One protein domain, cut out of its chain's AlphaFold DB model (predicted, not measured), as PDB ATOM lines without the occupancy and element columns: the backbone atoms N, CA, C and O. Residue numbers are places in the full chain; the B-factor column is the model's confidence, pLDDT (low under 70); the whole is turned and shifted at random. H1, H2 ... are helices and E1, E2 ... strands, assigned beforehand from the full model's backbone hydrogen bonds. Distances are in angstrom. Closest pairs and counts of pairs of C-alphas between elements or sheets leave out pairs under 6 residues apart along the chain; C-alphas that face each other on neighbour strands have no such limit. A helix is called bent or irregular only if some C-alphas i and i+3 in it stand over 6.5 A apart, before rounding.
ATOM      1  N   ASP A  23      35.510 -33.472   8.850       96.50
ATOM      2  CA  ASP A  23      35.518 -32.017   8.984       96.50
ATOM      3  C   ASP A  23      36.708 -31.383   8.258       96.50
ATOM      4  O   ASP A  23      36.496 -30.494   7.433       96.50
ATOM      5  N   LEU A  24      37.923 -31.900   8.465       97.50
ATOM      6  CA  LEU A  24      39.119 -31.457   7.739       97.50
ATOM      7  C   LEU A  24      39.022 -31.764   6.241       97.50
ATOM      8  O   LEU A  24      39.398 -30.936   5.416       97.50
ATOM      9  N   ALA A  25      38.448 -32.914   5.883       96.88
ATOM     10  CA  ALA A  25      38.161 -33.279   4.501       96.88
ATOM     11  C   ALA A  25      37.225 -32.262   3.832       96.88
ATOM     12  O   ALA A  25      37.463 -31.820   2.709       96.88
ATOM     13  N   ALA A  26      36.153 -31.871   4.528       96.56
ATOM     14  CA  ALA A  26      35.211 -30.879   4.031       96.56
ATOM     15  C   ALA A  26      35.854 -29.488   3.902       96.56
ATOM     16  O   ALA A  26      35.625 -28.805   2.903       96.56
ATOM     17  N   ASP A  27      36.684 -29.086   4.864       97.56
ATOM     18  CA  ASP A  27      37.422 -27.822   4.816       97.56
ATOM     19  C   ASP A  27      38.447 -27.798   3.674       97.56
ATOM     20  O   ASP A  27      38.574 -26.782   2.983       97.56
ATOM     21  N   LEU A  28      39.137 -28.915   3.412       98.38
ATOM     22  CA  LEU A  28      40.040 -29.048   2.270       98.38
ATOM     23  C   LEU A  28      39.286 -28.921   0.943       98.38
ATOM     24  O   LEU A  28      39.717 -28.157   0.087       98.38
ATOM     25  N   LEU A  29      38.129 -29.573   0.795       98.00
ATOM     26  CA  LEU A  29      37.303 -29.457  -0.416       98.00
ATOM     27  C   LEU A  29      36.816 -28.023  -0.656       98.00
ATOM     28  O   LEU A  29      36.796 -27.549  -1.792       98.00
ATOM     29  N   GLU A  30      36.439 -27.296   0.402       97.81
ATOM     30  CA  GLU A  30      36.139 -25.866   0.274       97.81
ATOM     31  C   GLU A  30      37.358 -25.074  -0.199       97.81
ATOM     32  O   GLU A  30      37.236 -24.220  -1.077       97.81
ATOM     33  N   THR A  31      38.522 -25.364   0.378       98.44
ATOM     34  CA  THR A  31      39.790 -24.677   0.109       98.44
ATOM     35  C   THR A  31      40.260 -24.903  -1.325       98.44
ATOM     36  O   THR A  31      40.602 -23.945  -2.017       98.44
ATOM     37  N   GLU A  32      40.183 -26.140  -1.809       98.50
ATOM     38  CA  GLU A  32      40.429 -26.503  -3.205       98.50
ATOM     39  C   GLU A  32      39.461 -25.779  -4.133       98.50
ATOM     40  O   GLU A  32      39.894 -25.129  -5.085       98.50
ATOM     41  N   LYS A  33      38.156 -25.785  -3.819       98.06
ATOM     42  CA  LYS A  33      37.178 -25.109  -4.674       98.06
ATOM     43  C   LYS A  33      37.398 -23.598  -4.735       98.06
ATOM     44  O   LYS A  33      37.213 -22.980  -5.781       98.06
ATOM     45  N   MET A  34      37.796 -22.983  -3.625       98.44
ATOM     46  CA  MET A  34      38.180 -21.571  -3.591       98.44
ATOM     47  C   MET A  34      39.436 -21.303  -4.431       98.44
ATOM     48  O   MET A  34      39.489 -20.283  -5.116       98.44
ATOM     49  N   ALA A  35      40.423 -22.203  -4.407       98.31
ATOM     50  CA  ALA A  35      41.638 -22.089  -5.209       98.31
ATOM     51  C   ALA A  35      41.362 -22.225  -6.715       98.31
ATOM     52  O   ALA A  35      41.862 -21.413  -7.494       98.31
ATOM     53  N   GLU A  36      40.507 -23.168  -7.121       97.69
ATOM     54  CA  GLU A  36      40.044 -23.312  -8.512       97.69
ATOM     55  C   GLU A  36      39.408 -22.018  -9.044       97.69
ATOM     56  O   GLU A  36      39.631 -21.613 -10.181       97.69
ATOM     57  N   GLU A  37      38.621 -21.347  -8.203       97.00
ATOM     58  CA  GLU A  37      37.881 -20.132  -8.552       97.00
ATOM     59  C   GLU A  37      38.707 -18.847  -8.353       97.00
ATOM     60  O   GLU A  37      38.210 -17.747  -8.611       97.00
ATOM     61  N   LEU A  38      39.951 -18.950  -7.869       97.94
ATOM     62  CA  LEU A  38      40.745 -17.809  -7.404       97.94
ATOM     63  C   LEU A  38      41.042 -16.803  -8.514       97.94
ATOM     64  O   LEU A  38      40.864 -15.600  -8.316       97.94
ATOM     65  N   VAL A  39      41.469 -17.274  -9.686       97.19
ATOM     66  CA  VAL A  39      41.808 -16.388 -10.809       97.19
ATOM     67  C   VAL A  39      40.562 -15.660 -11.316       97.19
ATOM     68  O   VAL A  39      40.572 -14.434 -11.435       97.19
ATOM     69  N   ASP A  40      39.463 -16.385 -11.521       96.69
ATOM     70  CA  ASP A  40      38.184 -15.801 -11.931       96.69
ATOM     71  C   ASP A  40      37.666 -14.793 -10.902       96.69
ATOM     72  O   ASP A  40      37.151 -13.728 -11.251       96.69
ATOM     73  N   TYR A  41      37.827 -15.098  -9.614       97.06
ATOM     74  CA  TYR A  41      37.456 -14.194  -8.536       97.06
ATOM     75  C   TYR A  41      38.281 -12.901  -8.554       97.06
ATOM     76  O   TYR A  41      37.705 -11.814  -8.428       97.06
ATOM     77  N   LEU A  42      39.602 -13.003  -8.734       97.12
ATOM     78  CA  LEU A  42      40.516 -11.861  -8.805       97.12
ATOM     79  C   LEU A  42      40.188 -10.937  -9.981       97.12
ATOM     80  O   LEU A  42      40.184  -9.717  -9.812       97.12
ATOM     81  N   LEU A  43      39.883 -11.510 -11.148       96.00
ATOM     82  CA  LEU A  43      39.557 -10.759 -12.364       96.00
ATOM     83  C   LEU A  43      38.101 -10.266 -12.396       96.00
ATOM     84  O   LEU A  43      37.779  -9.313 -13.105       96.00
ATOM     85  N   GLY A  44      37.213 -10.891 -11.624       94.25
ATOM     86  CA  GLY A  44      35.807 -10.515 -11.528       94.25
ATOM     87  C   GLY A  44      35.556  -9.265 -10.679       94.25
ATOM     88  O   GLY A  44      36.374  -8.836  -9.869       94.25
ATOM     89  N   ASN A  45      34.350  -8.702 -10.778       91.31
ATOM     90  CA  ASN A  45      33.944  -7.501 -10.030       91.31
ATOM     91  C   ASN A  45      33.254  -7.790  -8.680       91.31
ATOM     92  O   ASN A  45      33.035  -6.876  -7.887       91.31
ATOM     93  N   ARG A  46      32.903  -9.049  -8.391       89.38
ATOM     94  CA  ARG A  46      32.184  -9.417  -7.161       89.38
ATOM     95  C   ARG A  46      33.139  -9.493  -5.973       89.38
ATOM     96  O   ARG A  46      34.165 -10.161  -6.057       89.38
ATOM     97  N   LEU A  47      32.786  -8.831  -4.870       88.19
ATOM     98  CA  LEU A  47      33.563  -8.872  -3.625       88.19
ATOM     99  C   LEU A  47      33.319 -10.164  -2.836       88.19
ATOM    100  O   LEU A  47      34.265 -10.815  -2.424       88.19
ATOM    101  N   PHE A  48      32.056 -10.567  -2.680       88.44
ATOM    102  CA  PHE A  48      31.676 -11.792  -1.974       88.44
ATOM    103  C   PHE A  48      30.946 -12.726  -2.936       88.44
ATOM    104  O   PHE A  48      29.730 -12.622  -3.121       88.44
ATOM    105  N   ARG A  49      31.682 -13.632  -3.587       90.62
ATOM    106  CA  ARG A  49      31.081 -14.642  -4.471       90.62
ATOM    107  C   ARG A  49      30.740 -15.874  -3.644       90.62
ATOM    108  O   ARG A  49      31.589 -16.408  -2.954       90.62
ATOM    109  N   GLN A  50      29.497 -16.327  -3.688       94.94
ATOM    110  CA  GLN A  50      29.135 -17.592  -3.059       94.94
ATOM    111  C   GLN A  50      29.537 -18.745  -3.974       94.94
ATOM    112  O   GLN A  50      29.221 -18.706  -5.164       94.94
ATOM    113  N   ILE A  51      30.212 -19.743  -3.416       94.25
ATOM    114  CA  ILE A  51      30.526 -20.998  -4.100       94.25
ATOM    115  C   ILE A  51      29.721 -22.131  -3.457       94.25
ATOM    116  O   ILE A  51      29.221 -21.985  -2.340       94.25
ATOM    117  N   VAL A  52      29.536 -23.226  -4.185       94.75
ATOM    118  CA  VAL A  52      28.818 -24.418  -3.716       94.75
ATOM    119  C   VAL A  52      29.792 -25.580  -3.767       94.75
ATOM    120  O   VAL A  52      30.459 -25.764  -4.782       94.75
ATOM    121  N   VAL A  53      29.882 -26.323  -2.667       94.56
ATOM    122  CA  VAL A  53      30.840 -27.415  -2.495       94.56
ATOM    123  C   VAL A  53      30.099 -28.615  -1.926       94.56
ATOM    124  O   VAL A  53      29.423 -28.501  -0.902       94.56
ATOM    125  N   GLU A  54      30.200 -29.756  -2.594       93.56
ATOM    126  CA  GLU A  54      29.746 -31.033  -2.049       93.56
ATOM    127  C   GLU A  54      30.850 -31.608  -1.162       93.56
ATOM    128  O   GLU A  54      32.012 -31.644  -1.562       93.56
ATOM    129  N   THR A  55      30.507 -32.008   0.062       93.81
ATOM    130  CA  THR A  55      31.474 -32.504   1.049       93.81
ATOM    131  C   THR A  55      30.941 -33.753   1.756       93.81
ATOM    132  O   THR A  55      29.724 -33.975   1.751       93.81
ATOM    133  N   PRO A  56      31.798 -34.519   2.461       90.00
ATOM    134  CA  PRO A  56      31.353 -35.583   3.364       90.00
ATOM    135  C   PRO A  56      30.347 -35.118   4.429       90.00
ATOM    136  O   PRO A  56      29.566 -35.917   4.936       90.00
ATOM    137  N   MET A  57      30.338 -33.821   4.756       92.06
ATOM    138  CA  MET A  57      29.410 -33.201   5.706       92.06
ATOM    139  C   MET A  57      28.164 -32.595   5.033       92.06
ATOM    140  O   MET A  57      27.435 -31.821   5.655       92.06
ATOM    141  N   GLY A  58      27.915 -32.919   3.762       92.06
ATOM    142  CA  GLY A  58      26.824 -32.378   2.955       92.06
ATOM    143  C   GLY A  58      27.226 -31.159   2.120       92.06
ATOM    144  O   GLY A  58      28.404 -30.841   1.952       92.06
ATOM    145  N   VAL A  59      26.230 -30.475   1.554       94.56
ATOM    146  CA  VAL A  59      26.458 -29.311   0.683       94.56
ATOM    147  C   VAL A  59      26.783 -28.077   1.518       94.56
ATOM    148  O   VAL A  59      25.934 -27.568   2.256       94.56
ATOM    149  N   ARG A  60      27.986 -27.537   1.331       94.81
ATOM    150  CA  ARG A  60      28.448 -26.298   1.956       94.81
ATOM    151  C   ARG A  60      28.456 -25.145   0.953       94.81
ATOM    152  O   ARG A  60      28.486 -25.337  -0.263       94.81
ATOM    153  N   ARG A  61      28.338 -23.915   1.467       96.25
ATOM    154  CA  ARG A  61      28.196 -22.697   0.647       96.25
ATOM    155  C   ARG A  61      29.093 -21.548   1.122       96.25
ATOM    156  O   ARG A  61      28.567 -20.502   1.522       96.25
ATOM    157  N   PRO A  62      30.425 -21.722   1.142       94.50
ATOM    158  CA  PRO A  62      31.313 -20.682   1.634       94.50
ATOM    159  C   PRO A  62      31.283 -19.437   0.734       94.50
ATOM    160  O   PRO A  62      30.911 -19.465  -0.446       94.50
ATOM    161  N   LYS A  63      31.651 -18.300   1.327       94.81
ATOM    162  CA  LYS A  63      31.871 -17.049   0.599       94.81
ATOM    163  C   LYS A  63      33.335 -16.999   0.169       94.81
ATOM    164  O   LYS A  63      34.219 -17.065   1.013       94.81
ATOM    165  N   MET A  64      33.563 -16.849  -1.129       96.19
ATOM    166  CA  MET A  64      34.870 -16.615  -1.720       96.19
ATOM    167  C   MET A  64      35.363 -15.209  -1.380       96.19
ATOM    168  O   MET A  64      34.741 -14.217  -1.781       96.19
ATOM    169  N   THR A  65      36.470 -15.169  -0.644       97.38
ATOM    170  CA  THR A  65      37.288 -13.999  -0.307       97.38
ATOM    171  C   THR A  65      38.747 -14.434  -0.207       97.38
ATOM    172  O   THR A  65      39.026 -15.607   0.051       97.38
ATOM    173  N   LEU A  66      39.685 -13.503  -0.381       98.00
ATOM    174  CA  LEU A  66      41.111 -13.785  -0.215       98.00
ATOM    175  C   LEU A  66      41.447 -14.077   1.247       98.00
ATOM    176  O   LEU A  66      42.118 -15.070   1.521       98.00
ATOM    177  N   GLY A  67      40.921 -13.280   2.184       97.25
ATOM    178  CA  GLY A  67      41.115 -13.543   3.612       97.25
ATOM    179  C   GLY A  67      40.555 -14.904   4.038       97.25
ATOM    180  O   GLY A  67      41.203 -15.635   4.777       97.25
ATOM    181  N   GLY A  68      39.389 -15.291   3.514       96.19
ATOM    182  CA  GLY A  68      38.737 -16.553   3.863       96.19
ATOM    183  C   GLY A  68      39.410 -17.791   3.267       96.19
ATOM    184  O   GLY A  68      39.325 -18.859   3.874       96.19
ATOM    185  N   LEU A  69      40.053 -17.663   2.100       98.12
ATOM    186  CA  LEU A  69      40.881 -18.729   1.526       98.12
ATOM    187  C   LEU A  69      42.157 -18.894   2.356       98.12
ATOM    188  O   LEU A  69      42.471 -20.000   2.784       98.12
ATOM    189  N   TRP A  70      42.840 -17.789   2.655       98.31
ATOM    190  CA  TRP A  70      44.052 -17.812   3.469       98.31
ATOM    191  C   TRP A  70      43.820 -18.396   4.867       98.31
ATOM    192  O   TRP A  70      44.573 -19.259   5.302       98.31
ATOM    193  N   GLU A  71      42.744 -17.996   5.552       96.56
ATOM    194  CA  GLU A  71      42.382 -18.548   6.867       96.56
ATOM    195  C   GLU A  71      42.223 -20.072   6.839       96.56
ATOM    196  O   GLU A  71      42.685 -20.752   7.753       96.56
ATOM    197  N   ARG A  72      41.607 -20.620   5.784       97.38
ATOM    198  CA  ARG A  72      41.453 -22.072   5.634       97.38
ATOM    199  C   ARG A  72      42.777 -22.771   5.354       97.38
ATOM    200  O   ARG A  72      43.023 -23.818   5.943       97.38
ATOM    201  N   ILE A  73      43.631 -22.183   4.512       98.50
ATOM    202  CA  ILE A  73      44.986 -22.696   4.267       98.50
ATOM    203  C   ILE A  73      45.745 -22.799   5.592       98.50
ATOM    204  O   ILE A  73      46.245 -23.872   5.916       98.50
ATOM    205  N   GLN A  74      45.756 -21.730   6.394       97.75
ATOM    206  CA  GLN A  74      46.439 -21.725   7.690       97.75
ATOM    207  C   GLN A  74      45.837 -22.728   8.679       97.75
ATOM    208  O   GLN A  74      46.575 -23.387   9.409       97.75
ATOM    209  N   HIS A  75      44.507 -22.855   8.713       97.25
ATOM    210  CA  HIS A  75      43.828 -23.819   9.576       97.25
ATOM    211  C   HIS A  75      44.221 -25.262   9.234       97.25
ATOM    212  O   HIS A  75      44.597 -26.021  10.124       97.25
ATOM    213  N   LEU A  76      44.181 -25.623   7.948       98.38
ATOM    214  CA  LEU A  76      44.544 -26.960   7.479       98.38
ATOM    215  C   LEU A  76      46.045 -27.235   7.642       98.38
ATOM    216  O   LEU A  76      46.421 -28.343   8.006       98.38
ATOM    217  N   GLU A  77      46.904 -26.237   7.428       97.81
ATOM    218  CA  GLU A  77      48.354 -26.373   7.612       97.81
ATOM    219  C   GLU A  77      48.733 -26.627   9.079       97.81
ATOM    220  O   GLU A  77      49.639 -27.411   9.362       97.81
ATOM    221  N   ALA A  78      48.012 -26.008  10.017       97.56
ATOM    222  CA  ALA A  78      48.207 -26.214  11.450       97.56
ATOM    223  C   ALA A  78      47.554 -27.504  11.987       97.56
ATOM    224  O   ALA A  78      47.802 -27.883  13.132       97.56
ATOM    225  N   ALA A  79      46.710 -28.179  11.200       97.56
ATOM    226  CA  ALA A  79      45.970 -29.349  11.652       97.56
ATOM    227  C   ALA A  79      46.864 -30.601  11.698       97.56
ATOM    228  O   ALA A  79      47.194 -31.205  10.677       97.56
ATOM    229  N   GLU A  80      47.199 -31.057  12.908       96.56
ATOM    230  CA  GLU A  80      48.010 -32.270  13.105       96.56
ATOM    231  C   GLU A  80      47.354 -33.523  12.506       96.56
ATOM    232  O   GLU A  80      48.043 -34.383  11.957       96.56
ATOM    233  N   ALA A  81      46.019 -33.586  12.553       97.06
ATOM    234  CA  ALA A  81      45.213 -34.698  12.053       97.06
ATOM    235  C   ALA A  81      45.008 -34.700  10.524       97.06
ATOM    236  O   ALA A  81      44.312 -35.580  10.018       97.06
ATOM    237  N   LEU A  82      45.590 -33.744   9.785       97.81
ATOM    238  CA  LEU A  82      45.538 -33.753   8.324       97.81
ATOM    239  C   LEU A  82      46.410 -34.896   7.783       97.81
ATOM    240  O   LEU A  82      47.622 -34.940   8.035       97.81
ATOM    241  N   GLY A  83      45.787 -35.812   7.046       97.75
ATOM    242  CA  GLY A  83      46.429 -36.988   6.471       97.75
ATOM    243  C   GLY A  83      47.466 -36.640   5.393       97.75
ATOM    244  O   GLY A  83      47.457 -35.542   4.831       97.75
ATOM    245  N   PRO A  84      48.427 -37.536   5.108       97.19
ATOM    246  CA  PRO A  84      49.485 -37.277   4.135       97.19
ATOM    247  C   PRO A  84      48.978 -37.045   2.702       97.19
ATOM    248  O   PRO A  84      49.570 -36.229   1.987       97.19
ATOM    249  N   ALA A  85      47.914 -37.727   2.262       96.69
ATOM    250  CA  ALA A  85      47.347 -37.496   0.933       96.69
ATOM    251  C   ALA A  85      46.686 -36.113   0.854       96.69
ATOM    252  O   ALA A  85      46.919 -35.364  -0.101       96.69
ATOM    253  N   ASP A  86      45.947 -35.736   1.894       98.25
ATOM    254  CA  ASP A  86      45.307 -34.425   2.002       98.25
ATOM    255  C   ASP A  86      46.307 -33.272   2.184       98.25
ATOM    256  O   ASP A  86      46.122 -32.199   1.607       98.25
ATOM    257  N   ARG A  87      47.439 -33.491   2.865       98.25
ATOM    258  CA  ARG A  87      48.553 -32.523   2.905       98.25
ATOM    259  C   ARG A  87      49.092 -32.223   1.511       98.25
ATOM    260  O   ARG A  87      49.305 -31.065   1.172       98.25
ATOM    261  N   LYS A  88      49.280 -33.246   0.673       97.88
ATOM    262  CA  LYS A  88      49.747 -33.054  -0.709       97.88
ATOM    263  C   LYS A  88      48.758 -32.224  -1.533       97.88
ATOM    264  O   LYS A  88      49.173 -31.403  -2.348       97.88
ATOM    265  N   ARG A  89      47.459 -32.430  -1.321       98.19
ATOM    266  CA  ARG A  89      46.397 -31.632  -1.946       98.19
ATOM    267  C   ARG A  89      46.427 -30.179  -1.464       98.19
ATOM    268  O   ARG A  89      46.366 -29.268  -2.287       98.19
ATOM    269  N   LEU A  90      46.617 -29.954  -0.163       98.69
ATOM    270  CA  LEU A  90      46.790 -28.612   0.401       98.69
ATOM    271  C   LEU A  90      48.008 -27.884  -0.190       98.69
ATOM    272  O   LEU A  90      47.913 -26.695  -0.489       98.69
ATOM    273  N   GLU A  91      49.128 -28.576  -0.419       98.56
ATOM    274  CA  GLU A  91      50.297 -27.968  -1.071       98.56
ATOM    275  C   GLU A  91      49.975 -27.461  -2.486       98.56
ATOM    276  O   GLU A  91      50.342 -26.338  -2.825       98.56
ATOM    277  N   ALA A  92      49.192 -28.199  -3.280       98.38
ATOM    278  CA  ALA A  92      48.750 -27.723  -4.596       98.38
ATOM    279  C   ALA A  92      47.872 -26.455  -4.503       98.38
ATOM    280  O   ALA A  92      47.959 -25.551  -5.342       98.38
ATOM    281  N   VAL A  93      47.052 -26.341  -3.451       98.62
ATOM    282  CA  VAL A  93      46.287 -25.114  -3.174       98.62
ATOM    283  C   VAL A  93      47.220 -23.954  -2.812       98.62
ATOM    284  O   VAL A  93      47.053 -22.849  -3.332       98.62
ATOM    285  N   LYS A  94      48.231 -24.189  -1.971       98.75
ATOM    286  CA  LYS A  94      49.235 -23.176  -1.592       98.75
ATOM    287  C   LYS A  94      50.052 -22.694  -2.790       98.75
ATOM    288  O   LYS A  94      50.324 -21.495  -2.901       98.75
ATOM    289  N   GLU A  95      50.407 -23.593  -3.702       98.62
ATOM    290  CA  GLU A  95      51.054 -23.256  -4.973       98.62
ATOM    291  C   GLU A  95      50.147 -22.369  -5.833       98.62
ATOM    292  O   GLU A  95      50.571 -21.296  -6.265       98.62
ATOM    293  N   THR A  96      48.874 -22.751  -5.990       98.62
ATOM    294  CA  THR A  96      47.868 -21.973  -6.735       98.62
ATOM    295  C   THR A  96      47.689 -20.572  -6.148       98.62
ATOM    296  O   THR A  96      47.695 -19.575  -6.876       98.62
ATOM    297  N   TRP A  97      47.576 -20.471  -4.820       98.62
ATOM    298  CA  TRP A  97      47.514 -19.199  -4.103       98.62
ATOM    299  C   TRP A  97      48.746 -18.337  -4.387       98.62
ATOM    300  O   TRP A  97      48.623 -17.185  -4.812       98.62
ATOM    301  N   SER A  98      49.937 -18.903  -4.195       98.31
ATOM    302  CA  SER A  98      51.208 -18.195  -4.356       98.31
ATOM    303  C   SER A  98      51.407 -17.711  -5.791       98.31
ATOM    304  O   SER A  98      51.818 -16.568  -6.018       98.31
ATOM    305  N   GLU A  99      51.069 -18.544  -6.778       98.50
ATOM    306  CA  GLU A  99      51.115 -18.164  -8.185       98.50
ATOM    307  C   GLU A  99      50.134 -17.029  -8.494       98.50
ATOM    308  O   GLU A  99      50.532 -16.040  -9.117       98.50
ATOM    309  N   ALA A 100      48.886 -17.122  -8.034       98.19
ATOM    310  CA  ALA A 100      47.878 -16.095  -8.272       98.19
ATOM    311  C   ALA A 100      48.269 -14.748  -7.644       98.19
ATOM    312  O   ALA A 100      48.168 -13.714  -8.309       98.19
ATOM    313  N   MET A 101      48.776 -14.748  -6.405       98.06
ATOM    314  CA  MET A 101      49.237 -13.527  -5.730       98.06
ATOM    315  C   MET A 101      50.431 -12.888  -6.448       98.06
ATOM    316  O   MET A 101      50.503 -11.664  -6.559       98.06
ATOM    317  N   ARG A 102      51.346 -13.704  -6.988       98.12
ATOM    318  CA  ARG A 102      52.490 -13.230  -7.781       98.12
ATOM    319  C   ARG A 102      52.071 -12.694  -9.151       98.12
ATOM    320  O   ARG A 102      52.650 -11.719  -9.624       98.12
ATOM    321  N   ARG A 103      51.104 -13.341  -9.806       98.38
ATOM    322  CA  ARG A 103      50.671 -13.017 -11.174       98.38
ATOM    323  C   ARG A 103      49.701 -11.838 -11.235       98.38
ATOM    324  O   ARG A 103      49.740 -11.086 -12.204       98.38
ATOM    325  N   TYR A 104      48.867 -11.661 -10.212       98.25
ATOM    326  CA  TYR A 104      47.816 -10.638 -10.159       98.25
ATOM    327  C   TYR A 104      47.898  -9.765  -8.890       98.25
ATOM    328  O   TYR A 104      46.907  -9.628  -8.163       98.25
ATOM    329  N   PRO A 105      49.062  -9.158  -8.581       97.81
ATOM    330  CA  PRO A 105      49.267  -8.455  -7.315       97.81
ATOM    331  C   PRO A 105      48.366  -7.220  -7.167       97.81
ATOM    332  O   PRO A 105      47.945  -6.883  -6.061       97.81
ATOM    333  N   ASP A 106      48.037  -6.533  -8.260       97.75
ATOM    334  CA  ASP A 106      47.176  -5.345  -8.224       97.75
ATOM    335  C   ASP A 106      45.722  -5.706  -7.931       97.75
ATOM    336  O   ASP A 106      45.081  -5.087  -7.078       97.75
ATOM    337  N   GLN A 107      45.220  -6.748  -8.591       98.12
ATOM    338  CA  GLN A 107      43.869  -7.262  -8.401       98.12
ATOM    339  C   GLN A 107      43.709  -7.823  -6.990       98.12
ATOM    340  O   GLN A 107      42.739  -7.491  -6.309       98.12
ATOM    341  N   ALA A 108      44.693  -8.590  -6.509       98.06
ATOM    342  CA  ALA A 108      44.700  -9.105  -5.144       98.06
ATOM    343  C   ALA A 108      44.644  -7.967  -4.114       98.06
ATOM    344  O   ALA A 108      43.778  -7.960  -3.238       98.06
ATOM    345  N   ARG A 109      45.486  -6.936  -4.267       98.00
ATOM    346  CA  ARG A 109      45.465  -5.756  -3.386       98.00
ATOM    347  C   ARG A 109      44.135  -5.007  -3.446       98.00
ATOM    348  O   ARG A 109      43.633  -4.581  -2.406       98.00
ATOM    349  N   ALA A 110      43.544  -4.845  -4.627       97.31
ATOM    350  CA  ALA A 110      42.247  -4.185  -4.780       97.31
ATOM    351  C   ALA A 110      41.110  -4.961  -4.088       97.31
ATOM    352  O   ALA A 110      40.260  -4.353  -3.427       97.31
ATOM    353  N   LYS A 111      41.116  -6.298  -4.190       97.56
ATOM    354  CA  LYS A 111      40.178  -7.184  -3.483       97.56
ATOM    355  C   LYS A 111      40.356  -7.095  -1.974       97.56
ATOM    356  O   LYS A 111      39.395  -6.755  -1.291       97.56
ATOM    357  N   LEU A 112      41.581  -7.264  -1.474       98.25
ATOM    358  CA  LEU A 112      41.895  -7.155  -0.045       98.25
ATOM    359  C   LEU A 112      41.487  -5.794   0.533       98.25
ATOM    360  O   LEU A 112      40.871  -5.735   1.589       98.25
ATOM    361  N   ARG A 113      41.740  -4.682  -0.170       97.94
ATOM    362  CA  ARG A 113      41.288  -3.348   0.274       97.94
ATOM    363  C   ARG A 113      39.769  -3.244   0.369       97.94
ATOM    364  O   ARG A 113      39.246  -2.600   1.279       97.94
ATOM    365  N   SER A 114      39.063  -3.864  -0.568       97.38
ATOM    366  CA  SER A 114      37.601  -3.878  -0.585       97.38
ATOM    367  C   SER A 114      37.034  -4.760   0.535       97.38
ATOM    368  O   SER A 114      36.077  -4.357   1.197       97.38
ATOM    369  N   GLU A 115      37.656  -5.913   0.799       97.62
ATOM    370  CA  GLU A 115      37.341  -6.785   1.940       97.62
ATOM    371  C   GLU A 115      37.569  -6.048   3.260       97.62
ATOM    372  O   GLU A 115      36.652  -5.956   4.075       97.62
ATOM    373  N   LEU A 116      38.744  -5.429   3.423       97.75
ATOM    374  CA  LEU A 116      39.101  -4.640   4.600       97.75
ATOM    375  C   LEU A 116      38.066  -3.550   4.866       97.75
ATOM    376  O   LEU A 116      37.565  -3.435   5.980       97.75
ATOM    377  N   LYS A 117      37.695  -2.779   3.838       97.12
ATOM    378  CA  LYS A 117      36.672  -1.735   3.955       97.12
ATOM    379  C   LYS A 117      35.336  -2.303   4.441       97.12
ATOM    380  O   LYS A 117      34.694  -1.690   5.291       97.12
ATOM    381  N   SER A 118      34.916  -3.455   3.919       96.75
ATOM    382  CA  SER A 118      33.669  -4.103   4.333       96.75
ATOM    383  C   SER A 118      33.726  -4.585   5.783       96.75
ATOM    384  O   SER A 118      32.771  -4.368   6.527       96.75
ATOM    385  N   TYR A 119      34.822  -5.222   6.201       96.31
ATOM    386  CA  TYR A 119      34.963  -5.712   7.573       96.31
ATOM    387  C   TYR A 119      35.083  -4.566   8.578       96.31
ATOM    388  O   TYR A 119      34.421  -4.602   9.613       96.31
ATOM    389  N   LEU A 120      35.832  -3.510   8.242       96.50
ATOM    390  CA  LEU A 120      35.904  -2.288   9.045       96.50
ATOM    391  C   LEU A 120      34.532  -1.642   9.208       96.50
ATOM    392  O   LEU A 120      34.179  -1.244  10.313       96.50
ATOM    393  N   HIS A 121      33.743  -1.558   8.135       95.50
ATOM    394  CA  HIS A 121      32.400  -0.995   8.211       95.50
ATOM    395  C   HIS A 121      31.518  -1.758   9.210       95.50
ATOM    396  O   HIS A 121      30.887  -1.132  10.063       95.50
ATOM    397  N   ASN A 122      31.521  -3.093   9.136       94.31
ATOM    398  CA  ASN A 122      30.751  -3.949  10.040       94.31
ATOM    399  C   ASN A 122      31.236  -3.818  11.490       94.31
ATOM    400  O   ASN A 122      30.429  -3.597  12.389       94.31
ATOM    401  N   TRP A 123      32.550  -3.872  11.711       95.56
ATOM    402  CA  TRP A 123      33.138  -3.770  13.045       95.56
ATOM    403  C   TRP A 123      32.875  -2.405  13.689       95.56
ATOM    404  O   TRP A 123      32.398  -2.316  14.816       95.56
ATOM    405  N   GLN A 124      33.084  -1.318  12.946       93.31
ATOM    406  CA  GLN A 124      32.768   0.029  13.424       93.31
ATOM    407  C   GLN A 124      31.271   0.205  13.683       93.31
ATOM    408  O   GLN A 124      30.891   0.941  14.593       93.31
ATOM    409  N   TYR A 125      30.409  -0.421  12.877       93.69
ATOM    410  CA  TYR A 125      28.976  -0.426  13.141       93.69
ATOM    411  C   TYR A 125      28.677  -1.107  14.476       93.69
ATOM    412  O   TYR A 125      28.050  -0.469  15.319       93.69
ATOM    413  N   PHE A 126      29.187  -2.319  14.704       95.12
ATOM    414  CA  PHE A 126      29.046  -3.024  15.979       95.12
ATOM    415  C   PHE A 126      29.535  -2.176  17.162       95.12
ATOM    416  O   PHE A 126      28.757  -1.909  18.075       95.12
ATOM    417  N   LEU A 127      30.761  -1.646  17.110       93.69
ATOM    418  CA  LEU A 127      31.318  -0.828  18.192       93.69
ATOM    419  C   LEU A 127      30.469   0.417  18.485       93.69
ATOM    420  O   LEU A 127      30.242   0.759  19.645       93.69
ATOM    421  N   ARG A 128      29.928   1.083  17.452       92.88
ATOM    422  CA  ARG A 128      28.998   2.209  17.649       92.88
ATOM    423  C   ARG A 128      27.704   1.777  18.335       92.88
ATOM    424  O   ARG A 128      27.201   2.522  19.172       92.88
ATOM    425  N   GLN A 129      27.159   0.617  17.971       93.31
ATOM    426  CA  GLN A 129      25.946   0.084  18.589       93.31
ATOM    427  C   GLN A 129      26.192  -0.301  20.050       93.31
ATOM    428  O   GLN A 129      25.452   0.146  20.920       93.31
ATOM    429  N   ALA A 130      27.267  -1.039  20.325       92.94
ATOM    430  CA  ALA A 130      27.664  -1.450  21.668       92.94
ATOM    431  C   ALA A 130      27.976  -0.250  22.580       92.94
ATOM    432  O   ALA A 130      27.618  -0.242  23.755       92.94
ATOM    433  N   ARG A 131      28.550   0.831  22.036       90.50
ATOM    434  CA  ARG A 131      28.774   2.078  22.789       90.50
ATOM    435  C   ARG A 131      27.475   2.725  23.281       90.50
ATOM    436  O   ARG A 131      27.479   3.379  24.324       90.50
ATOM    437  N   ASN A 132      26.396   2.596  22.510       89.75
ATOM    438  CA  ASN A 132      25.090   3.170  22.833       89.75
ATOM    439  C   ASN A 132      24.198   2.194  23.619       89.75
ATOM    440  O   ASN A 132      23.305   2.645  24.328       89.75
ATOM    441  N   ASN A 133      24.444   0.888  23.499       91.12
ATOM    442  CA  ASN A 133      23.774  -0.168  24.248       91.12
ATOM    443  C   ASN A 133      24.811  -1.194  24.767       91.12
ATOM    444  O   ASN A 133      25.144  -2.137  24.044       91.12
ATOM    445  N   PRO A 134      25.297  -1.022  26.010       89.81
ATOM    446  CA  PRO A 134      26.250  -1.916  26.666       89.81
ATOM    447  C   PRO A 134      25.885  -3.404  26.682       89.81
ATOM    448  O   PRO A 134      26.779  -4.245  26.657       89.81
ATOM    449  N   GLU A 135      24.598  -3.756  26.712       90.06
ATOM    450  CA  GLU A 135      24.170  -5.164  26.732       90.06
ATOM    451  C   GLU A 135      24.555  -5.885  25.440       90.06
ATOM    452  O   GLU A 135      25.022  -7.020  25.487       90.06
ATOM    453  N   ARG A 136      24.508  -5.184  24.299       90.12
ATOM    454  CA  ARG A 136      24.925  -5.743  23.004       90.12
ATOM    455  C   ARG A 136      26.388  -6.153  22.980       90.12
ATOM    456  O   ARG A 136      26.736  -7.088  22.269       90.12
ATOM    457  N   TRP A 137      27.248  -5.475  23.744       91.19
ATOM    458  CA  TRP A 137      28.629  -5.923  23.903       91.19
ATOM    459  C   TRP A 137      28.661  -7.334  24.493       91.19
ATOM    460  O   TRP A 137      29.270  -8.226  23.919       91.19
ATOM    461  N   ARG A 138      27.952  -7.557  25.604       88.88
ATOM    462  CA  ARG A 138      27.930  -8.853  26.299       88.88
ATOM    463  C   ARG A 138      27.298  -9.965  25.457       88.88
ATOM    464  O   ARG A 138      27.729 -11.105  25.552       88.88
ATOM    465  N   GLU A 139      26.297  -9.635  24.646       91.94
ATOM    466  CA  GLU A 139      25.538 -10.618  23.864       91.94
ATOM    467  C   GLU A 139      26.169 -10.957  22.506       91.94
ATOM    468  O   GLU A 139      26.112 -12.105  22.067       91.94
ATOM    469  N   GLU A 140      26.747  -9.971  21.814       92.62
ATOM    470  CA  GLU A 140      27.140 -10.115  20.405       92.62
ATOM    471  C   GLU A 140      28.660 -10.174  20.193       92.62
ATOM    472  O   GLU A 140      29.103 -10.608  19.125       92.62
ATOM    473  N   TYR A 141      29.481  -9.779  21.176       91.38
ATOM    474  CA  TYR A 141      30.935  -9.663  20.993       91.38
ATOM    475  C   TYR A 141      31.595 -10.970  20.531       91.38
ATOM    476  O   TYR A 141      32.371 -10.954  19.575       91.38
ATOM    477  N   ASP A 142      31.227 -12.114  21.114       90.25
ATOM    478  CA  ASP A 142      31.778 -13.428  20.738       90.25
ATOM    479  C   ASP A 142      31.492 -13.803  19.276       90.25
ATOM    480  O   ASP A 142      32.250 -14.531  18.627       90.25
ATOM    481  N   VAL A 143      30.395 -13.289  18.721       89.50
ATOM    482  CA  VAL A 143      30.044 -13.474  17.313       89.50
ATOM    483  C   VAL A 143      30.825 -12.496  16.439       89.50
ATOM    484  O   VAL A 143      31.373 -12.910  15.408       89.50
ATOM    485  N   GLU A 144      30.890 -11.232  16.857       92.19
ATOM    486  CA  GLU A 144      31.457 -10.109  16.108       92.19
ATOM    487  C   GLU A 144      32.988 -10.086  16.096       92.19
ATOM    488  O   GLU A 144      33.586  -9.601  15.133       92.19
ATOM    489  N   ILE A 145      33.653 -10.714  17.074       92.69
ATOM    490  CA  ILE A 145      35.118 -10.843  17.120       92.69
ATOM    491  C   ILE A 145      35.684 -11.524  15.863       92.69
ATOM    492  O   ILE A 145      36.837 -11.314  15.478       92.69
ATOM    493  N   ARG A 146      34.855 -12.298  15.149       90.19
ATOM    494  CA  ARG A 146      35.197 -12.871  13.840       90.19
ATOM    495  C   ARG A 146      35.491 -11.801  12.787       90.19
ATOM    496  O   ARG A 146      36.373 -12.008  11.959       90.19
ATOM    497  N   ASN A 147      34.804 -10.657  12.814       92.00
ATOM    498  CA  ASN A 147      35.103  -9.534  11.921       92.00
ATOM    499  C   ASN A 147      36.466  -8.908  12.252       92.00
ATOM    500  O   ASN A 147      37.224  -8.619  11.327       92.00
ATOM    501  N   LYS A 148      36.828  -8.784  13.539       93.88
ATOM    502  CA  LYS A 148      38.168  -8.329  13.959       93.88
ATOM    503  C   LYS A 148      39.268  -9.271  13.465       93.88
ATOM    504  O   LYS A 148      40.235  -8.809  12.866       93.88
ATOM    505  N   ARG A 149      39.095 -10.586  13.636       93.69
ATOM    506  CA  ARG A 149      40.058 -11.587  13.135       93.69
ATOM    507  C   ARG A 149      40.252 -11.475  11.622       93.69
ATOM    508  O   ARG A 149      41.381 -11.405  11.159       93.69
ATOM    509  N   ARG A 150      39.166 -11.315  10.859       95.12
ATOM    510  CA  ARG A 150      39.238 -11.088   9.404       95.12
ATOM    511  C   ARG A 150      39.958  -9.792   9.031       95.12
ATOM    512  O   ARG A 150      40.695  -9.773   8.048       95.12
ATOM    513  N   ILE A 151      39.773  -8.714   9.800       97.25
ATOM    514  CA  ILE A 151      40.540  -7.471   9.618       97.25
ATOM    515  C   ILE A 151      42.035  -7.753   9.800       97.25
ATOM    516  O   ILE A 151      42.818  -7.375   8.932       97.25
ATOM    517  N   GLN A 152      42.426  -8.449  10.870       96.44
ATOM    518  CA  GLN A 152      43.823  -8.810  11.138       96.44
ATOM    519  C   GLN A 152      44.411  -9.663  10.005       96.44
ATOM    520  O   GLN A 152      45.488  -9.343   9.504       96.44
ATOM    521  N   THR A 153      43.675 -10.675   9.535       97.25
ATOM    522  CA  THR A 153      44.048 -11.496   8.373       97.25
ATOM    523  C   THR A 153      44.309 -10.630   7.138       97.25
ATOM    524  O   THR A 153      45.355 -10.738   6.501       97.25
ATOM    525  N   VAL A 154      43.379  -9.739   6.786       97.88
ATOM    526  CA  VAL A 154      43.502  -8.911   5.578       97.88
ATOM    527  C   VAL A 154      44.623  -7.876   5.706       97.88
ATOM    528  O   VAL A 154      45.331  -7.628   4.730       97.88
ATOM    529  N   VAL A 155      44.825  -7.297   6.892       97.94
ATOM    530  CA  VAL A 155      45.961  -6.403   7.177       97.94
ATOM    531  C   VAL A 155      47.282  -7.147   7.004       97.94
ATOM    532  O   VAL A 155      48.168  -6.648   6.311       97.94
ATOM    533  N   HIS A 156      47.390  -8.361   7.549       96.88
ATOM    534  CA  HIS A 156      48.563  -9.213   7.372       96.88
ATOM    535  C   HIS A 156      48.848  -9.481   5.885       96.88
ATOM    536  O   HIS A 156      49.968  -9.261   5.425       96.88
ATOM    537  N   LEU A 157      47.827  -9.863   5.112       97.56
ATOM    538  CA  LEU A 157      47.954 -10.130   3.674       97.56
ATOM    539  C   LEU A 157      48.314  -8.888   2.843       97.56
ATOM    540  O   LEU A 157      49.019  -8.991   1.841       97.56
ATOM    541  N   LEU A 158      47.840  -7.703   3.237       97.69
ATOM    542  CA  LEU A 158      48.227  -6.444   2.595       97.69
ATOM    543  C   LEU A 158      49.681  -6.054   2.906       97.69
ATOM    544  O   LEU A 158      50.296  -5.326   2.116       97.69
ATOM    545  N   GLY A 159      50.236  -6.515   4.032       96.00
ATOM    546  CA  GLY A 159      51.591  -6.206   4.480       96.00
ATOM    547  C   GLY A 159      51.845  -4.698   4.502       96.00
ATOM    548  O   GLY A 159      51.042  -3.923   5.015       96.00
ATOM    549  N   LYS A 160      52.920  -4.247   3.844       94.88
ATOM    550  CA  LYS A 160      53.272  -2.816   3.717       94.88
ATOM    551  C   LYS A 160      52.223  -1.936   3.017       94.88
ATOM    552  O   LYS A 160      52.396  -0.726   2.938       94.88
ATOM    553  N   HIS A 161      51.194  -2.530   2.411       95.62
ATOM    554  CA  HIS A 161      50.103  -1.802   1.758       95.62
ATOM    555  C   HIS A 161      48.872  -1.634   2.650       95.62
ATOM    556  O   HIS A 161      47.885  -1.043   2.192       95.62
ATOM    557  N   ALA A 162      48.906  -2.170   3.873       95.62
ATOM    558  CA  ALA A 162      47.885  -1.928   4.876       95.62
ATOM    559  C   ALA A 162      47.978  -0.482   5.403       95.62
ATOM    560  O   ALA A 162      49.064   0.101   5.387       95.62
ATOM    561  N   PRO A 163      46.864   0.113   5.863       94.38
ATOM    562  CA  PRO A 163      46.913   1.400   6.549       94.38
ATOM    563  C   PRO A 163      47.717   1.289   7.852       94.38
ATOM    564  O   PRO A 163      47.465   0.397   8.662       94.38
ATOM    565  N   GLU A 164      48.680   2.190   8.038       94.75
ATOM    566  CA  GLU A 164      49.512   2.267   9.243       94.75
ATOM    567  C   GLU A 164      48.665   2.614  10.476       94.75
ATOM    568  O   GLU A 164      47.726   3.404  10.376       94.75
ATOM    569  N   GLY A 165      48.967   2.005  11.626       93.38
ATOM    570  CA  GLY A 165      48.275   2.272  12.894       93.38
ATOM    571  C   GLY A 165      46.850   1.712  12.998       93.38
ATOM    572  O   GLY A 165      46.188   1.898  14.018       93.38
ATOM    573  N   LEU A 166      46.337   1.048  11.952       94.38
ATOM    574  CA  LEU A 166      44.933   0.639  11.894       94.38
ATOM    575  C   LEU A 166      44.545  -0.320  13.022       94.38
ATOM    576  O   LEU A 166      43.452  -0.199  13.569       94.38
ATOM    577  N   LEU A 167      45.393  -1.303  13.328       93.75
ATOM    578  CA  LEU A 167      45.070  -2.297  14.351       93.75
ATOM    579  C   LEU A 167      45.123  -1.667  15.743       93.75
ATOM    580  O   LEU A 167      44.206  -1.877  16.532       93.75
ATOM    581  N   GLU A 168      46.119  -0.822  15.995       94.75
ATOM    582  CA  GLU A 168      46.277  -0.083  17.244       94.75
ATOM    583  C   GLU A 168      45.088   0.857  17.492       94.75
ATOM    584  O   GLU A 168      44.584   0.961  18.611       94.75
ATOM    585  N   ASP A 169      44.603   1.536  16.452       93.00
ATOM    586  CA  ASP A 169      43.447   2.427  16.562       93.00
ATOM    587  C   ASP A 169      42.139   1.661  16.800       93.00
ATOM    588  O   ASP A 169      41.281   2.117  17.561       93.00
ATOM    589  N   LEU A 170      41.989   0.474  16.204       92.81
ATOM    590  CA  LEU A 170      40.853  -0.404  16.483       92.81
ATOM    591  C   LEU A 170      40.876  -0.941  17.915       92.81
ATOM    592  O   LEU A 170      39.825  -0.979  18.550       92.81
ATOM    593  N   GLU A 171      42.046  -1.325  18.422       93.50
ATOM    594  CA  GLU A 171      42.214  -1.803  19.799       93.50
ATOM    595  C   GLU A 171      41.874  -0.720  20.824       93.50
ATOM    596  O   GLU A 171      41.160  -0.994  21.790       93.50
ATOM    597  N   LYS A 172      42.300   0.529  20.594       94.00
ATOM    598  CA  LYS A 172      41.911   1.666  21.448       94.00
ATOM    599  C   LYS A 172      40.396   1.856  21.472       94.00
ATOM    600  O   LYS A 172      39.809   1.958  22.546       94.00
ATOM    601  N   LEU A 173      39.759   1.877  20.297       91.69
ATOM    602  CA  LEU A 173      38.312   2.066  20.191       91.69
ATOM    603  C   LEU A 173      37.538   0.936  20.885       91.69
ATOM    604  O   LEU A 173      36.506   1.171  21.506       91.69
ATOM    605  N   GLU A 174      38.033  -0.290  20.775       93.75
ATOM    606  CA  GLU A 174      37.457  -1.460  21.426       93.75
ATOM    607  C   GLU A 174      37.544  -1.362  22.955       93.75
ATOM    608  O   GLU A 174      36.518  -1.489  23.624       93.75
ATOM    609  N   ALA A 175      38.721  -1.035  23.497       93.56
ATOM    610  CA  ALA A 175      38.930  -0.859  24.935       93.56
ATOM    611  C   ALA A 175      38.042   0.254  25.528       93.56
ATOM    612  O   ALA A 175      37.529   0.132  26.642       93.56
ATOM    613  N   GLU A 176      37.809   1.337  24.778       92.38
ATOM    614  CA  GLU A 176      36.883   2.401  25.183       92.38
ATOM    615  C   GLU A 176      35.439   1.899  25.334       92.38
ATOM    616  O   GLU A 176      34.738   2.285  26.280       92.38
ATOM    617  N   VAL A 177      34.976   1.057  24.404       92.12
ATOM    618  CA  VAL A 177      33.620   0.491  24.437       92.12
ATOM    619  C   VAL A 177      33.496  -0.544  25.552       92.12
ATOM    620  O   VAL A 177      32.529  -0.483  26.313       92.12
ATOM    621  N   GLU A 178      34.484  -1.423  25.709       92.50
ATOM    622  CA  GLU A 178      34.524  -2.428  26.774       92.50
ATOM    623  C   GLU A 178      34.466  -1.784  28.166       92.50
ATOM    624  O   GLU A 178      33.611  -2.124  28.986       92.50
ATOM    625  N   HIS A 179      35.306  -0.773  28.421       92.19
ATOM    626  CA  HIS A 179      35.330  -0.058  29.703       92.19
ATOM    627  C   HIS A 179      34.009   0.657  30.011       92.19
ATOM    628  O   HIS A 179      33.612   0.837  31.165       92.19
ATOM    629  N   ARG A 180      33.297   1.113  28.979       88.38
ATOM    630  CA  ARG A 180      31.951   1.665  29.152       88.38
ATOM    631  C   ARG A 180      30.941   0.569  29.477       88.38
ATOM    632  O   ARG A 180      30.108   0.778  30.358       88.38
ATOM    633  N   ALA A 181      31.034  -0.575  28.805       88.88
ATOM    634  CA  ALA A 181      30.147  -1.704  29.031       88.88
ATOM    635  C   ALA A 181      30.317  -2.318  30.430       88.88
ATOM    636  O   ALA A 181      29.329  -2.676  31.058       88.88
ATOM    637  N   ALA A 182      31.542  -2.353  30.959       89.06
ATOM    638  CA  ALA A 182      31.834  -2.829  32.312       89.06
ATOM    639  C   ALA A 182      31.280  -1.918  33.427       89.06
ATOM    640  O   ALA A 182      31.121  -2.355  34.564       89.06
ATOM    641  N   ARG A 183      30.999  -0.645  33.116       86.81
ATOM    642  CA  ARG A 183      30.448   0.344  34.061       86.81
ATOM    643  C   ARG A 183      28.920   0.468  34.013       86.81
ATOM    644  O   ARG A 183      28.385   1.301  34.741       86.81
ATOM    645  N   SER A 184      28.253  -0.296  33.142       77.50
ATOM    646  CA  SER A 184      26.797  -0.272  32.923       77.50
ATOM    647  C   SER A 184      26.153  -1.577  33.370       77.50
ATOM    648  O   SER A 184      25.214  -1.487  34.182       77.50
TER     649      SER A 184
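AT A GLANCE: This is residues 23 to 184 of the 184 residues of an uncharacterized protein of Caldilineae bacterium (UniProt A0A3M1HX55). Two three-helix, up-and-down bundles meet at about a right angle: H1, H3 and H4 form one lobe, with the small hairpin E1 and E2 packed on H1, and H5, H6 and H7 form a longer second lobe. The early part of H5 and residues 150 to 157 of H6 meet the first residues of H3, and short H2 lies by the same junction. The printed part has 162 residues, in the order H1 H2 E1 E2 H3 H4 H5 H6 H7; the class is mostly helix, and the two strands are antiparallel. It is compact, with a radius of gyration of the C-alphas of 17.7 A, and only just elongated, with spans of 53 by 35 by 27 A.

HOW THE PARTS SIT: H1, residues 23 to 36, touches H3, residues 66 to 78, at a steep tilt of 41 degrees, opposite ways; their closest C-alphas are those of Thr 31 and Leu 69, 6.2 A apart. H1 also touches H4, residues 84 to 103, at a shallow tilt of 30 degrees, the same way, closest at the C-alphas of Ala 35 and Val 93, 5.9 A. E1, residues 53 to 55, and E2, residues 58 to 60, form a hairpin, with N 60 and O 53 within hydrogen-bond range at 2.8 A; the closest C-alphas of E1 and H1 are those of Thr 55 and Ala 26, 5.0 A. H2, residues 38 to 43, touches H5, residues 105 to 132, about perpendicular at 88 degrees, closest at the C-alphas of Leu 42 and Gln 107, 5.7 A. H3 touches H6, residues 134 to 161, about perpendicular at 88 degrees, closest at the C-alphas of Gly 67 and Val 154, 5.6 A. H5 and H6 are a helical hairpin at a shallow tilt of 22 degrees, closest at the C-alphas of Ala 130 and Trp 137, 5.1 A. H7, residues 166 to 181, touches H6 at a shallow tilt of 8 degrees, opposite ways, closest at the C-alphas of Pro 134 and Ala 181, 4.6 A. Every O i to N i+4 pair is within hydrogen-bond range in H1, H2, H3, H4, H5 and H7; in H6 16 of 24 are.

IN THESE COORDINATES: H1 begins at C-alpha 23 (35.518, -32.017, 8.984) and is 20.1 A long; H4 is 28.7 A. H5 runs 40.4 A from C-alpha 105 (49.267, -8.455, -7.315). H6, 34.5 A, has a kink of 77 degrees near residue 141 and is irregular, with C-alphas 157 and 160 9.0 A apart. H7, 22.8 A, ends at C-alpha 181 (30.147, -1.704, 29.031).

THE WHOLE: The two C-alphas farthest apart are those of Ala 85 and Ser 184, 53.2 A. The printed part has no cut; no link is long. The mean pLDDT of the printed part is 95.2, and no printed residue is under 70.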